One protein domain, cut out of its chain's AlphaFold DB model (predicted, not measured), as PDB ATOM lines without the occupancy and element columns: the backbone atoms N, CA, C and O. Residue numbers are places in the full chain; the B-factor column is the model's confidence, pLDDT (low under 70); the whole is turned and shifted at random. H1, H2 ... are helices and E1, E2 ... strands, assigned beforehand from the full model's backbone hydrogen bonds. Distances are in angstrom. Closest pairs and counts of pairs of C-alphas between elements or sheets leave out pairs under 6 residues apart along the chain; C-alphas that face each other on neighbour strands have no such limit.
ATOM      1  N   ASN A   3     128.045 123.833 107.932       86.56
ATOM      2  CA  ASN A   3     128.914 122.657 107.890       86.56
ATOM      3  C   ASN A   3     128.236 121.505 108.629       86.56
ATOM      4  O   ASN A   3     127.789 121.682 109.759       86.56
ATOM      5  N   LEU A   4     128.215 120.338 107.997       87.94
ATOM      6  CA  LEU A   4     127.559 119.134 108.477       87.94
ATOM      7  C   LEU A   4     128.567 117.991 108.566       87.94
ATOM      8  O   LEU A   4     129.287 117.730 107.603       87.94
ATOM      9  N   GLY A   5     128.584 117.277 109.687       90.31
ATOM     10  CA  GLY A   5     129.190 115.949 109.750       90.31
ATOM     11  C   GLY A   5     128.194 114.914 109.232       90.31
ATOM     12  O   GLY A   5     127.128 114.762 109.819       90.31
ATOM     13  N   GLY A   6     128.508 114.214 108.145       88.25
ATOM     14  CA  GLY A   6     127.583 113.247 107.557       88.25
ATOM     15  C   GLY A   6     128.168 112.468 106.387       88.25
ATOM     16  O   GLY A   6     129.375 112.498 106.149       88.25
ATOM     17  N   VAL A   7     127.290 111.773 105.670       88.94
ATOM     18  CA  VAL A   7     127.606 110.980 104.474       88.94
ATOM     19  C   VAL A   7     126.798 111.506 103.286       88.94
ATOM     20  O   VAL A   7     125.721 112.079 103.460       88.94
ATOM     21  N   LEU A   8     127.332 111.346 102.081       86.31
ATOM     22  CA  LEU A   8     126.699 111.749 100.825       86.31
ATOM     23  C   LEU A   8     125.937 110.596 100.150       86.31
ATOM     24  O   LEU A   8     125.116 110.873  99.281       86.31
ATOM     25  N   GLU A   9     126.182 109.345 100.555       85.62
ATOM     26  CA  GLU A   9     125.503 108.121 100.100       85.62
ATOM     27  C   GLU A   9     125.398 107.094 101.254       85.62
ATOM     28  O   GLU A   9     125.979 107.285 102.321       85.62
ATOM     29  N   GLY A  10     124.643 106.006 101.064       81.88
ATOM     30  CA  GLY A  10     124.486 104.936 102.063       81.88
ATOM     31  C   GLY A  10     123.413 105.196 103.130       81.88
ATOM     32  O   GLY A  10     122.603 106.114 103.012       81.88
ATOM     33  N   GLU A  11     123.374 104.369 104.181       78.06
ATOM     34  CA  GLU A  11     122.295 104.389 105.191       78.06
ATOM     35  C   GLU A  11     122.198 105.722 105.955       78.06
ATOM     36  O   GLU A  11     121.103 106.190 106.262       78.06
ATOM     37  N   GLY A  12     123.332 106.386 106.205       78.88
ATOM     38  CA  GLY A  12     123.376 107.683 106.892       78.88
ATOM     39  C   GLY A  12     122.941 108.884 106.037       78.88
ATOM     40  O   GLY A  12     122.876 110.004 106.548       78.88
ATOM     41  N   TYR A  13     122.653 108.683 104.745       83.44
ATOM     42  CA  TYR A  13     122.342 109.753 103.786       83.44
ATOM     43  C   TYR A  13     121.061 110.523 104.130       83.44
ATOM     44  O   TYR A  13     120.926 111.695 103.775       83.44
ATOM     45  N   VAL A  14     120.130 109.890 104.850       83.19
ATOM     46  CA  VAL A  14     118.810 110.452 105.189       83.19
ATOM     47  C   VAL A  14     118.931 111.808 105.888       83.19
ATOM     48  O   VAL A  14     118.212 112.743 105.542       83.19
ATOM     49  N   PHE A  15     119.885 111.953 106.812       82.88
ATOM     50  CA  PHE A  15     120.074 113.203 107.547       82.88
ATOM     51  C   PHE A  15     120.586 114.338 106.648       82.88
ATOM     52  O   PHE A  15     120.000 115.419 106.621       82.88
ATOM     53  N   PHE A  16     121.624 114.080 105.842       86.00
ATOM     54  CA  PHE A  16     122.125 115.063 104.874       86.00
ATOM     55  C   PHE A  16     121.051 115.448 103.849       86.00
ATOM     56  O   PHE A  16     120.911 116.625 103.515       86.00
ATOM     57  N   LYS A  17     120.258 114.477 103.383       85.75
ATOM     58  CA  LYS A  17     119.145 114.707 102.460       85.75
ATOM     59  C   LYS A  17     118.084 115.626 103.072       85.75
ATOM     60  O   LYS A  17     117.650 116.562 102.405       85.75
ATOM     61  N   ALA A  18     117.690 115.387 104.323       83.75
ATOM     62  CA  ALA A  18     116.685 116.195 105.009       83.75
ATOM     63  C   ALA A  18     117.151 117.647 105.214       83.75
ATOM     64  O   ALA A  18     116.414 118.579 104.890       83.75
ATOM     65  N   GLU A  19     118.401 117.841 105.652       84.56
ATOM     66  CA  GLU A  19     119.041 119.160 105.746       84.56
ATOM     67  C   GLU A  19     119.055 119.869 104.385       84.56
ATOM     68  O   GLU A  19     118.571 120.995 104.246       84.56
ATOM     69  N   LEU A  20     119.559 119.196 103.343       86.12
ATOM     70  CA  LEU A  20     119.656 119.763 102.001       86.12
ATOM     71  C   LEU A  20     118.287 120.227 101.481       86.12
ATOM     72  O   LEU A  20     118.178 121.358 100.997       86.12
ATOM     73  N   ASN A  21     117.247 119.404 101.636       84.44
ATOM     74  CA  ASN A  21     115.888 119.748 101.220       84.44
ATOM     75  C   ASN A  21     115.338 120.954 102.006       84.44
ATOM     76  O   ASN A  21     114.674 121.817 101.423       84.44
ATOM     77  N   THR A  22     115.623 121.063 103.311       83.44
ATOM     78  CA  THR A  22     115.227 122.231 104.121       83.44
ATOM     79  C   THR A  22     115.842 123.512 103.569       83.44
ATOM     80  O   THR A  22     115.133 124.496 103.338       83.44
ATOM     81  N   TYR A  23     117.143 123.503 103.266       84.38
ATOM     82  CA  TYR A  23     117.799 124.663 102.664       84.38
ATOM     83  C   TYR A  23     117.242 124.967 101.263       84.38
ATOM     84  O   TYR A  23     117.049 126.142 100.933       84.38
ATOM     85  N   GLN A  24     116.939 123.949 100.448       84.25
ATOM     86  CA  GLN A  24     116.388 124.113  99.091       84.25
ATOM     87  C   GLN A  24     115.031 124.829  99.072       84.25
ATOM     88  O   GLN A  24     114.723 125.508  98.094       84.25
ATOM     89  N   LYS A  25     114.246 124.771 100.155       83.81
ATOM     90  CA  LYS A  25     112.993 125.540 100.270       83.81
ATOM     91  C   LYS A  25     113.207 127.042 100.460       83.81
ATOM     92  O   LYS A  25     112.331 127.832 100.117       83.81
ATOM     93  N   ILE A  26     114.347 127.444 101.019       83.25
ATOM     94  CA  ILE A  26     114.622 128.835 101.404       83.25
ATOM     95  C   ILE A  26     115.531 129.527 100.380       83.25
ATOM     96  O   ILE A  26     115.385 130.722 100.106       83.25
ATOM     97  N   PHE A  27     116.494 128.797  99.817       84.06
ATOM     98  CA  PHE A  27     117.531 129.346  98.948       84.06
ATOM     99  C   PHE A  27     117.307 128.949  97.489       84.06
ATOM    100  O   PHE A  27     117.121 127.782  97.171       84.06
ATOM    101  N   LYS A  28     117.397 129.929  96.582       82.56
ATOM    102  CA  LYS A  28     117.194 129.718  95.138       82.56
ATOM    103  C   LYS A  28     118.326 128.938  94.472       82.56
ATOM    104  O   LYS A  28     118.118 128.352  93.420       82.56
ATOM    105  N   ALA A  29     119.525 128.977  95.045       81.00
ATOM    106  CA  ALA A  29     120.668 128.215  94.564       81.00
ATOM    107  C   ALA A  29     121.455 127.660  95.748       81.00
ATOM    108  O   ALA A  29     121.741 128.391  96.697       81.00
ATOM    109  N   ILE A  30     121.829 126.386  95.684       82.31
ATOM    110  CA  ILE A  30     122.610 125.712  96.723       82.31
ATOM    111  C   ILE A  30     123.829 125.050  96.101       82.31
ATOM    112  O   ILE A  30     123.785 124.550  94.981       82.31
ATOM    113  N   ARG A  31     124.940 125.067  96.834       82.81
ATOM    114  CA  ARG A  31     126.142 124.296  96.525       82.81
ATOM    115  C   ARG A  31     126.513 123.449  97.729       82.81
ATOM    116  O   ARG A  31     126.438 123.930  98.857       82.81
ATOM    117  N   VAL A  32     126.915 122.216  97.473       85.19
ATOM    118  CA  VAL A  32     127.410 121.273  98.474       85.19
ATOM    119  C   VAL A  32     128.887 121.055  98.177       85.19
ATOM    120  O   VAL A  32     129.267 121.012  97.016       85.19
ATOM    121  N   PHE A  33     129.727 120.955  99.198       85.06
ATOM    122  CA  PHE A  33     131.157 120.730  99.031       85.06
ATOM    123  C   PHE A  33     131.616 119.601  99.939       85.06
ATOM    124  O   PHE A  33     131.486 119.670 101.162       85.06
ATOM    125  N   LYS A  34     132.218 118.584  99.325       86.12
ATOM    126  CA  LYS A  34     132.913 117.499 100.015       86.12
ATOM    127  C   LYS A  34     134.315 117.954 100.432       86.12
ATOM    128  O   LYS A  34     135.151 118.268  99.576       86.12
ATOM    129  N   ILE A  35     134.594 117.993 101.734       84.19
ATOM    130  CA  ILE A  35     135.854 118.562 102.243       84.19
ATOM    131  C   ILE A  35     137.027 117.578 102.168       84.19
ATOM    132  O   ILE A  35     138.150 118.006 101.891       84.19
ATOM    133  N   ASP A  36     136.794 116.274 102.323       85.06
ATOM    134  CA  ASP A  36     137.839 115.256 102.183       85.06
ATOM    135  C   ASP A  36     137.593 114.380 100.950       85.06
ATOM    136  O   ASP A  36     136.689 113.558 100.924       85.06
ATOM    137  N   LYS A  37     138.417 114.536  99.907       78.44
ATOM    138  CA  LYS A  37     138.282 113.758  98.662       78.44
ATOM    139  C   LYS A  37     138.658 112.284  98.841       78.44
ATOM    140  O   LYS A  37     138.243 111.468  98.024       78.44
ATOM    141  N   LYS A  38     139.502 111.961  99.824       86.44
ATOM    142  CA  LYS A  38     140.015 110.595  99.989       86.44
ATOM    143  C   LYS A  38     138.965 109.664 100.573       86.44
ATOM    144  O   LYS A  38     139.035 108.471 100.307       86.44
ATOM    145  N   LYS A  39     138.023 110.222 101.331       86.88
ATOM    146  CA  LYS A  39     136.884 109.487 101.859       86.88
ATOM    147  C   LYS A  39     135.921 109.136 100.740       86.88
ATOM    148  O   LYS A  39     135.731 109.955  99.838       86.88
ATOM    149  N   SER A  40     135.298 107.972 100.770       88.12
ATOM    150  CA  SER A  40     134.168 107.642  99.899       88.12
ATOM    151  C   SER A  40     132.917 108.440 100.302       88.12
ATOM    152  O   SER A  40     132.958 109.269 101.216       88.12
ATOM    153  N   ASP A  41     131.835 108.340  99.530       87.88
ATOM    154  CA  ASP A  41     130.606 109.107  99.792       87.88
ATOM    155  C   ASP A  41     129.765 108.505 100.935       87.88
ATOM    156  O   ASP A  41     129.001 109.229 101.563       87.88
ATOM    157  N   ASP A  42     129.970 107.233 101.274       89.00
ATOM    158  CA  ASP A  42     129.385 106.521 102.419       89.00
ATOM    159  C   ASP A  42     130.185 106.680 103.728       89.00
ATOM    160  O   ASP A  42     129.724 106.290 104.801       89.00
ATOM    161  N   GLU A  43     131.368 107.296 103.675       90.31
ATOM    162  CA  GLU A  43     132.178 107.593 104.856       90.31
ATOM    163  C   GLU A  43     131.811 108.938 105.496       90.31
ATOM    164  O   GLU A  43     131.673 109.970 104.826       90.31
ATOM    165  N   VAL A  44     131.733 108.950 106.832       90.69
ATOM    166  CA  VAL A  44     131.429 110.158 107.612       90.69
ATOM    167  C   VAL A  44     132.516 111.216 107.423       90.69
ATOM    168  O   VAL A  44     133.713 110.978 107.642       90.69
ATOM    169  N   GLN A  45     132.095 112.423 107.054       89.25
ATOM    170  CA  GLN A  45     132.975 113.541 106.732       89.25
ATOM    171  C   GLN A  45     132.300 114.903 106.896       89.25
ATOM    172  O   GLN A  45     131.091 115.002 107.076       89.25
ATOM    173  N   ASN A  46     133.107 115.961 106.792       89.62
ATOM    174  CA  ASN A  46     132.599 117.326 106.735       89.62
ATOM    175  C   ASN A  46     132.069 117.640 105.334       89.62
ATOM    176  O   ASN A  46     132.774 117.472 104.329       89.62
ATOM    177  N   ILE A  47     130.841 118.139 105.297       87.94
ATOM    178  CA  ILE A  47     130.112 118.555 104.109       87.94
ATOM    179  C   ILE A  47     129.690 120.008 104.320       87.94
ATOM    180  O   ILE A  47     128.971 120.325 105.264       87.94
ATOM    181  N   VAL A  48     130.114 120.905 103.432       87.88
ATOM    182  CA  VAL A  48     129.745 122.326 103.511       87.88
ATOM    183  C   VAL A  48     128.606 122.626 102.547       87.88
ATOM    184  O   VAL A  48     128.718 122.357 101.355       87.88
ATOM    185  N   ILE A  49     127.532 123.236 103.048       86.06
ATOM    186  CA  ILE A  49     126.365 123.657 102.267       86.06
ATOM    187  C   ILE A  49     126.319 125.189 102.198       86.06
ATOM    188  O   ILE A  49     126.382 125.905 103.205       86.06
ATOM    189  N   VAL A  50     126.197 125.717 100.983       85.06
ATOM    190  CA  VAL A  50     126.145 127.151 100.691       85.06
ATOM    191  C   VAL A  50     124.870 127.471  99.926       85.06
ATOM    192  O   VAL A  50     124.790 127.233  98.724       85.06
ATOM    193  N   GLY A  51     123.889 128.046 100.619       83.81
ATOM    194  CA  GLY A  51     122.683 128.611 100.016       83.81
ATOM    195  C   GLY A  51     122.858 130.076  99.607       83.81
ATOM    196  O   GLY A  51     123.425 130.879 100.350       83.81
ATOM    197  N   LYS A  52     122.342 130.436  98.430       81.94
ATOM    198  CA  LYS A  52     122.262 131.799  97.890       81.94
ATOM    199  C   LYS A  52     120.795 132.172  97.650       81.94
ATOM    200  O   LYS A  52     120.032 131.407  97.064       81.94
ATOM    201  N   LYS A  53     120.391 133.366  98.101       81.25
ATOM    202  CA  LYS A  53     119.023 133.890  97.897       81.25
ATOM    203  C   LYS A  53     118.785 134.400  96.469       81.25
ATOM    204  O   LYS A  53     117.660 134.338  95.980       81.25
ATOM    205  N   ALA A  54     119.823 134.907  95.806       76.88
ATOM    206  CA  ALA A  54     119.776 135.336  94.408       76.88
ATOM    207  C   ALA A  54     120.067 134.152  93.471       76.88
ATOM    208  O   ALA A  54     120.922 133.325  93.786       76.88
ATOM    209  N   SER A  55     119.384 134.083  92.323       65.38
ATOM    210  CA  SER A  55     119.597 133.020  91.325       65.38
ATOM    211  C   SER A  55     120.762 133.301  90.374       65.38
ATOM    212  O   SER A  55     121.046 132.477  89.513       65.38
ATOM    213  N   SER A  56     121.414 134.464  90.477       62.59
ATOM    214  CA  SER A  56     122.540 134.784  89.606       62.59
ATOM    215  C   SER A  56     123.709 133.861  89.934       62.59
ATOM    216  O   SER A  56     124.247 133.901  91.050       62.59
ATOM    217  N   GLU A  57     124.127 133.061  88.960       59.31
ATOM    218  CA  GLU A  57     125.415 132.390  89.005       59.31
ATOM    219  C   GLU A  57     126.518 133.446  89.001       59.31
ATOM    220  O   GLU A  57     126.948 133.947  87.971       59.31
ATOM    221  N   THR A  58     126.972 133.830  90.187       56.38
ATOM    222  CA  THR A  58     128.238 134.542  90.302       56.38
ATOM    223  C   THR A  58     129.321 133.516  90.004       56.38
ATOM    224  O   THR A  58     129.534 132.602  90.808       56.38
ATOM    225  N   SER A  59     129.978 133.642  88.852       55.69
ATOM    226  CA  SER A  59     131.273 133.018  88.610       55.69
ATOM    227  C   SER A  59     132.219 133.544  89.684       55.69
ATOM    228  O   SER A  59     132.661 134.692  89.636       55.69
ATOM    229  N   THR A  60     132.445 132.754  90.727       59.12
ATOM    230  CA  THR A  60     133.433 133.099  91.742       59.12
ATOM    231  C   THR A  60     134.794 132.929  91.085       59.12
ATOM    232  O   THR A  60     135.235 131.802  90.878       59.12
ATOM    233  N   ILE A  61     135.433 134.038  90.711       58.09
ATOM    234  CA  ILE A  61     136.857 134.031  90.385       58.09
ATOM    235  C   ILE A  61     137.566 133.795  91.714       58.09
ATOM    236  O   ILE A  61     137.473 134.615  92.627       58.09
ATOM    237  N   VAL A  62     138.179 132.625  91.859       66.25
ATOM    238  CA  VAL A  62     138.941 132.277  93.053       66.25
ATOM    239  C   VAL A  62     140.414 132.454  92.712       66.25
ATOM    240  O   VAL A  62     140.984 131.643  91.994       66.25
ATOM    241  N   GLU A  63     141.022 133.534  93.197       72.56
ATOM    242  CA  GLU A  63     142.448 133.813  92.960       72.56
ATOM    243  C   GLU A  63     143.364 132.852  93.744       72.56
ATOM    244  O   GLU A  63     144.497 132.579  93.344       72.56
ATOM    245  N   ASP A  64     142.856 132.288  94.845       78.75
ATOM    246  CA  ASP A  64     143.568 131.329  95.686       78.75
ATOM    247  C   ASP A  64     143.367 129.883  95.195       78.75
ATOM    248  O   ASP A  64     142.284 129.305  95.304       78.75
ATOM    249  N   LYS A  65     144.447 129.252  94.722       77.38
ATOM    250  CA  LYS A  65     144.441 127.869  94.210       77.38
ATOM    251  C   LYS A  65     143.992 126.821  95.237       77.38
ATOM    252  O   LYS A  65     143.454 125.779  94.859       77.38
ATOM    253  N   GLN A  66     144.238 127.035  96.530       73.12
ATOM    254  CA  GLN A  66     143.777 126.117  97.575       73.12
ATOM    255  C   GLN A  66     142.268 126.234  97.760       73.12
ATOM    256  O   GLN A  66     141.577 125.215  97.843       73.12
ATOM    257  N   LEU A  67     141.756 127.464  97.763       73.00
ATOM    258  CA  LEU A  67     140.327 127.730  97.849       73.00
ATOM    259  C   LEU A  67     139.595 127.254  96.586       73.00
ATOM    260  O   LEU A  67     138.545 126.628  96.689       73.00
ATOM    261  N   GLU A  68     140.182 127.441  95.404       75.44
ATOM    262  CA  GLU A  68     139.657 126.936  94.133       75.44
ATOM    263  C   GLU A  68     139.555 125.408  94.168       75.44
ATOM    264  O   GLU A  68     138.525 124.816  93.834       75.44
ATOM    265  N   LYS A  69     140.596 124.743  94.676       74.56
ATOM    266  CA  LYS A  69     140.586 123.294  94.865       74.56
ATOM    267  C   LYS A  69     139.504 122.846  95.843       74.56
ATOM    268  O   LYS A  69     139.030 121.727  95.699       74.56
ATOM    269  N   LEU A  70     139.142 123.640  96.854       70.31
ATOM    270  CA  LEU A  70     138.055 123.332  97.796       70.31
ATOM    271  C   LEU A  70     136.668 123.565  97.172       70.31
ATOM    272  O   LEU A  70     135.775 122.744  97.366       70.31
ATOM    273  N   LEU A  71     136.511 124.641  96.395       70.88
ATOM    274  CA  LEU A  71     135.242 125.087  95.807       70.88
ATOM    275  C   LEU A  71     134.918 124.469  94.435       70.88
ATOM    276  O   LEU A  71     133.791 124.583  93.965       70.88
ATOM    277  N   SER A  72     135.858 123.786  93.786       67.31
ATOM    278  CA  SER A  72     135.618 123.009  92.552       67.31
ATOM    279  C   SER A  72     134.959 121.642  92.804       67.31
ATOM    280  O   SER A  72     134.802 120.838  91.887       67.31
ATOM    281  N   ARG A  73     134.590 121.333  94.054       67.62
ATOM    282  CA  ARG A  73     134.160 119.993  94.485       67.62
ATOM    283  C   ARG A  73     132.631 119.843  94.442       67.62
ATOM    284  O   ARG A  73     131.937 120.632  95.062       67.62
ATOM    285  N   LYS A  74     132.160 118.813  93.719       58.72
ATOM    286  CA  LYS A  74     130.785 118.257  93.602       58.72
ATOM    287  C   LYS A  74     129.642 119.282  93.781       58.72
ATOM    288  O   LYS A  74     129.045 119.374  94.844       58.72
ATOM    289  N   GLN A  75     129.309 120.032  92.726       53.56
ATOM    290  CA  GLN A  75     128.158 120.946  92.731       53.56
ATOM    291  C   GLN A  75     126.817 120.196  92.793       53.56
ATOM    292  O   GLN A  75     126.640 119.143  92.196       53.56
ATOM    293  N   ALA A  76     125.867 120.782  93.523       52.16
ATOM    294  CA  ALA A  76     124.591 120.201  93.934       52.16
ATOM    295  C   ALA A  76     123.519 120.097  92.830       52.16
ATOM    296  O   ALA A  76     122.338 120.263  93.116       52.16
ATOM    297  N   THR A  77     123.899 119.852  91.578       49.06
ATOM    298  CA  THR A  77     122.916 119.583  90.514       49.06
ATOM    299  C   THR A  77     122.436 118.132  90.488       49.06
ATOM    300  O   THR A  77     121.399 117.870  89.890       49.06
ATOM    301  N   ASP A  78     123.115 117.216  91.189       53.81
ATOM    302  CA  ASP A  78     122.882 115.770  91.040       53.81
ATOM    303  C   ASP A  78     122.147 115.114  92.225       53.81
ATOM    304  O   ASP A  78     121.946 113.899  92.225       53.81
ATOM    305  N   PHE A  79     121.742 115.873  93.251       65.25
ATOM    306  CA  PHE A  79     121.013 115.292  94.383       65.25
ATOM    307  C   PHE A  79     119.500 115.339  94.135       65.25
ATOM    308  O   PHE A  79     118.962 116.417  93.863       65.25
ATOM    309  N   PRO A  80     118.795 114.198  94.222       58.53
ATOM    310  CA  PRO A  80     117.364 114.151  93.973       58.53
ATOM    311  C   PRO A  80     116.610 114.991  95.007       58.53
ATOM    312  O   PRO A  80     116.762 114.786  96.211       58.53
ATOM    313  N   ASN A  81     115.765 115.905  94.523       58.72
ATOM    314  CA  ASN A  81     114.848 116.673  95.364       58.72
ATOM    315  C   ASN A  81     113.939 115.703  96.132       58.72
ATOM    316  O   ASN A  81     113.168 114.953  95.528       58.72
ATOM    317  N   GLY A  82     114.052 115.693  97.459       57.94
ATOM    318  CA  GLY A  82     113.202 114.896  98.337       57.94
ATOM    319  C   GLY A  82     112.123 115.740  99.016       57.94
ATOM    320  O   GLY A  82     112.251 116.953  99.155       57.94
ATOM    321  N   ASN A  83     111.058 115.080  99.477       55.00
ATOM    322  CA  ASN A  83     109.986 115.726 100.248       55.00
ATOM    323  C   ASN A  83     110.279 115.782 101.758       55.00
ATOM    324  O   ASN A  83     109.623 116.534 102.477       55.00
ATOM    325  N   GLU A  84     111.248 114.996 102.233       63.88
ATOM    326  CA  GLU A  84     111.666 114.958 103.634       63.88
ATOM    327  C   GLU A  84     112.459 116.222 103.950       63.88
ATOM    328  O   GLU A  84     113.575 116.396 103.467       63.88
ATOM    329  N   ILE A  85     111.861 117.115 104.729       63.81
ATOM    330  CA  ILE A  85     112.518 118.297 105.273       63.81
ATOM    331  C   ILE A  85     112.520 118.215 106.789       63.81
ATOM    332  O   ILE A  85     111.601 117.663 107.389       63.81
ATOM    333  N   LEU A  86     113.526 118.817 107.402       63.41
ATOM    334  CA  LEU A  86     113.508 119.108 108.826       63.41
ATOM    335  C   LEU A  86     112.601 120.330 109.039       63.41
ATOM    336  O   LEU A  86     112.944 121.430 108.596       63.41
ATOM    337  N   THR A  87     111.423 120.125 109.634       56.12
ATOM    338  CA  THR A  87     110.581 121.203 110.177       56.12
ATOM    339  C   THR A  87     110.848 121.345 111.667       56.12
ATOM    340  O   THR A  87     111.102 120.363 112.361       56.12
ATOM    341  N   ASP A  88     110.775 122.577 112.163       53.50
ATOM    342  CA  ASP A  88     111.064 122.906 113.560       53.50
ATOM    343  C   ASP A  88     109.888 122.637 114.513       53.50
ATOM    344  O   ASP A  88     109.855 123.142 115.631       53.50
ATOM    345  N   ASP A  89     108.923 121.806 114.103       52.38
ATOM    346  CA  ASP A  89     107.766 121.440 114.933       52.38
ATOM    347  C   ASP A  89     108.177 120.716 116.236       52.38
ATOM    348  O   ASP A  89     107.344 120.471 117.108       52.38
ATOM    349  N   LEU A  90     109.468 120.395 116.390       48.38
ATOM    350  CA  LEU A  90     110.094 119.841 117.586       48.38
ATOM    351  C   LEU A  90     111.501 120.433 117.839       48.38
ATOM    352  O   LEU A  90     112.423 119.672 118.128       48.38
ATOM    353  N   ALA A  91     111.710 121.757 117.778       50.38
ATOM    354  CA  ALA A  91     112.838 122.366 118.508       50.38
ATOM    355  C   ALA A  91     112.441 122.636 119.963       50.38
ATOM    356  O   ALA A  91     111.934 123.712 120.285       50.38
ATOM    357  N   PRO A  92     112.741 121.735 120.917       50.16
ATOM    358  CA  PRO A  92     112.505 122.001 122.327       50.16
ATOM    359  C   PRO A  92     113.536 122.982 122.898       50.16
ATOM    360  O   PRO A  92     113.660 123.081 124.109       50.16
ATOM    361  N   VAL A  93     114.318 123.691 122.077       52.88
ATOM    362  CA  VAL A  93     115.301 124.662 122.576       52.88
ATOM    363  C   VAL A  93     114.586 125.761 123.366       52.88
ATOM    364  O   VAL A  93     115.020 126.102 124.464       52.88
ATOM    365  N   GLU A  94     113.438 126.239 122.877       56.62
ATOM    366  CA  GLU A  94     112.601 127.188 123.622       56.62
ATOM    367  C   GLU A  94     111.924 126.540 124.842       56.62
ATOM    368  O   GLU A  94     111.896 127.146 125.912       56.62
ATOM    369  N   TYR A  95     111.472 125.284 124.727       57.50
ATOM    370  CA  TYR A  95     110.893 124.514 125.839       57.50
ATOM    371  C   TYR A  95     111.896 124.271 126.981       57.50
ATOM    372  O   TYR A  95     111.537 124.357 128.153       57.50
ATOM    373  N   PHE A  96     113.165 123.987 126.678       60.78
ATOM    374  CA  PHE A  96     114.206 123.804 127.689       60.78
ATOM    375  C   PHE A  96     114.674 125.142 128.268       60.78
ATOM    376  O   PHE A  96     114.868 125.231 129.480       60.78
ATOM    377  N   ASN A  97     114.777 126.199 127.453       60.41
ATOM    378  CA  ASN A  97     115.127 127.535 127.941       60.41
ATOM    379  C   ASN A  97     114.058 128.123 128.876       60.41
ATOM    380  O   ASN A  97     114.410 128.827 129.819       60.41
ATOM    381  N   SER A  98     112.772 127.810 128.676       62.03
ATOM    382  CA  SER A  98     111.695 128.286 129.557       62.03
ATOM    383  C   SER A  98     111.648 127.596 130.928       62.03
ATOM    384  O   SER A  98     110.942 128.069 131.814       62.03
ATOM    385  N   HIS A  99     112.360 126.477 131.113       57.84
ATOM    386  CA  HIS A  99     112.397 125.709 132.367       57.84
ATOM    387  C   HIS A  99     113.662 125.951 133.204       57.84
ATOM    388  O   HIS A  99     113.823 125.318 134.246       57.84
TER     389      HIS A  99
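Overview. This is residues 3 to 99 of the 103 residues of an uncharacterized protein of Pyrinomonadaceae bacterium (UniProt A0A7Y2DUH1). A small three-stranded antiparallel sheet has one long helix, H1, packed along one face, and the short helix H2 sits out beyond the edge strand E2. From H2 a long link without named elements runs back past E2 and round the outside of H1 to a tail, residues 88 to 99, which sticks out and includes the short helix H3. The printed part has 97 residues, with three named helices and three named strands in the order E1, H1, E2, E3, H2, H3; the sheet's order is E1, E3, E2. The class is mixed, helices and strands, though under half of the residues, 44 of 97, are in named elements. The whole is loose, with a radius of gyration of the C-alphas of 15.5 A, and elongated, spanning 50 by 32 by 27 A.

Along the chain. E1 is residues 3 to 6, 9.5 A long, beginning at C-alpha 3 at (128.914, 122.657, 107.890). H1, residues 13 to 26, is 20.7 A long and ends at C-alpha 26 at (114.622, 128.835, 101.404). E2, residues 29 to 34, measures 17.2 A, and E3, residues 45 to 52, measures 22.9 A. H2 is residues 65 to 71, 9.7 A. H3 is residues 93 to 97, 6.1 A, ending at C-alpha 97 at (115.127, 127.535, 127.941).

Arrangement. E3 is the inner strand, and the sheet is only just strongly twisted, with C-alphas up to 4.5 A off its best plane. E1 and E3 are antiparallel at 137 degrees, with N 4 and O 47 within hydrogen-bond range at 2.8 A. E2 and E3 form a hairpin, antiparallel at 163 degrees, with N 52 and O 29 at 2.7 A and N 31 and O 50 at 2.9 A. H1 is on the sheet at a height of 9.0 A, over E3, and runs along the strands, at 9 degrees to E3 on the local plane; the closest C-alphas of H1 and E3 are those of Tyr 23 and Gly 51, 6.8 A apart. E1, H1 and E2 make a split strand-helix-strand unit, two strands running the same way with E3 between them, and its crossover is right-handed. H1 and the sheet make two layers, the helix on one face. H2 only grazes the sheet, with residues 70 to 71; the closest C-alphas of E2 and H2 are those of Phe 33 and Leu 71, 6.8 A apart. H3 is not on the sheet, and H2 and H3 are apart. In H2 and H3 every O i to N i+4 pair is within hydrogen-bond range, in H1 9 of 10.

Size, cuts and confidence. The C-alphas farthest apart are those of Glu 63 and His 99, 50.2 A. Without the residues that stand free, 88 to 99, the body spans 37 by 32 by 19 A. The printed part has no cut. The links from E3 to H2, 12 residues, and from H2 to H3, 21 residues, are long. Mean pLDDT of the printed part is 74.0, and residues 55 to 62 and 72 to 99 are under 70.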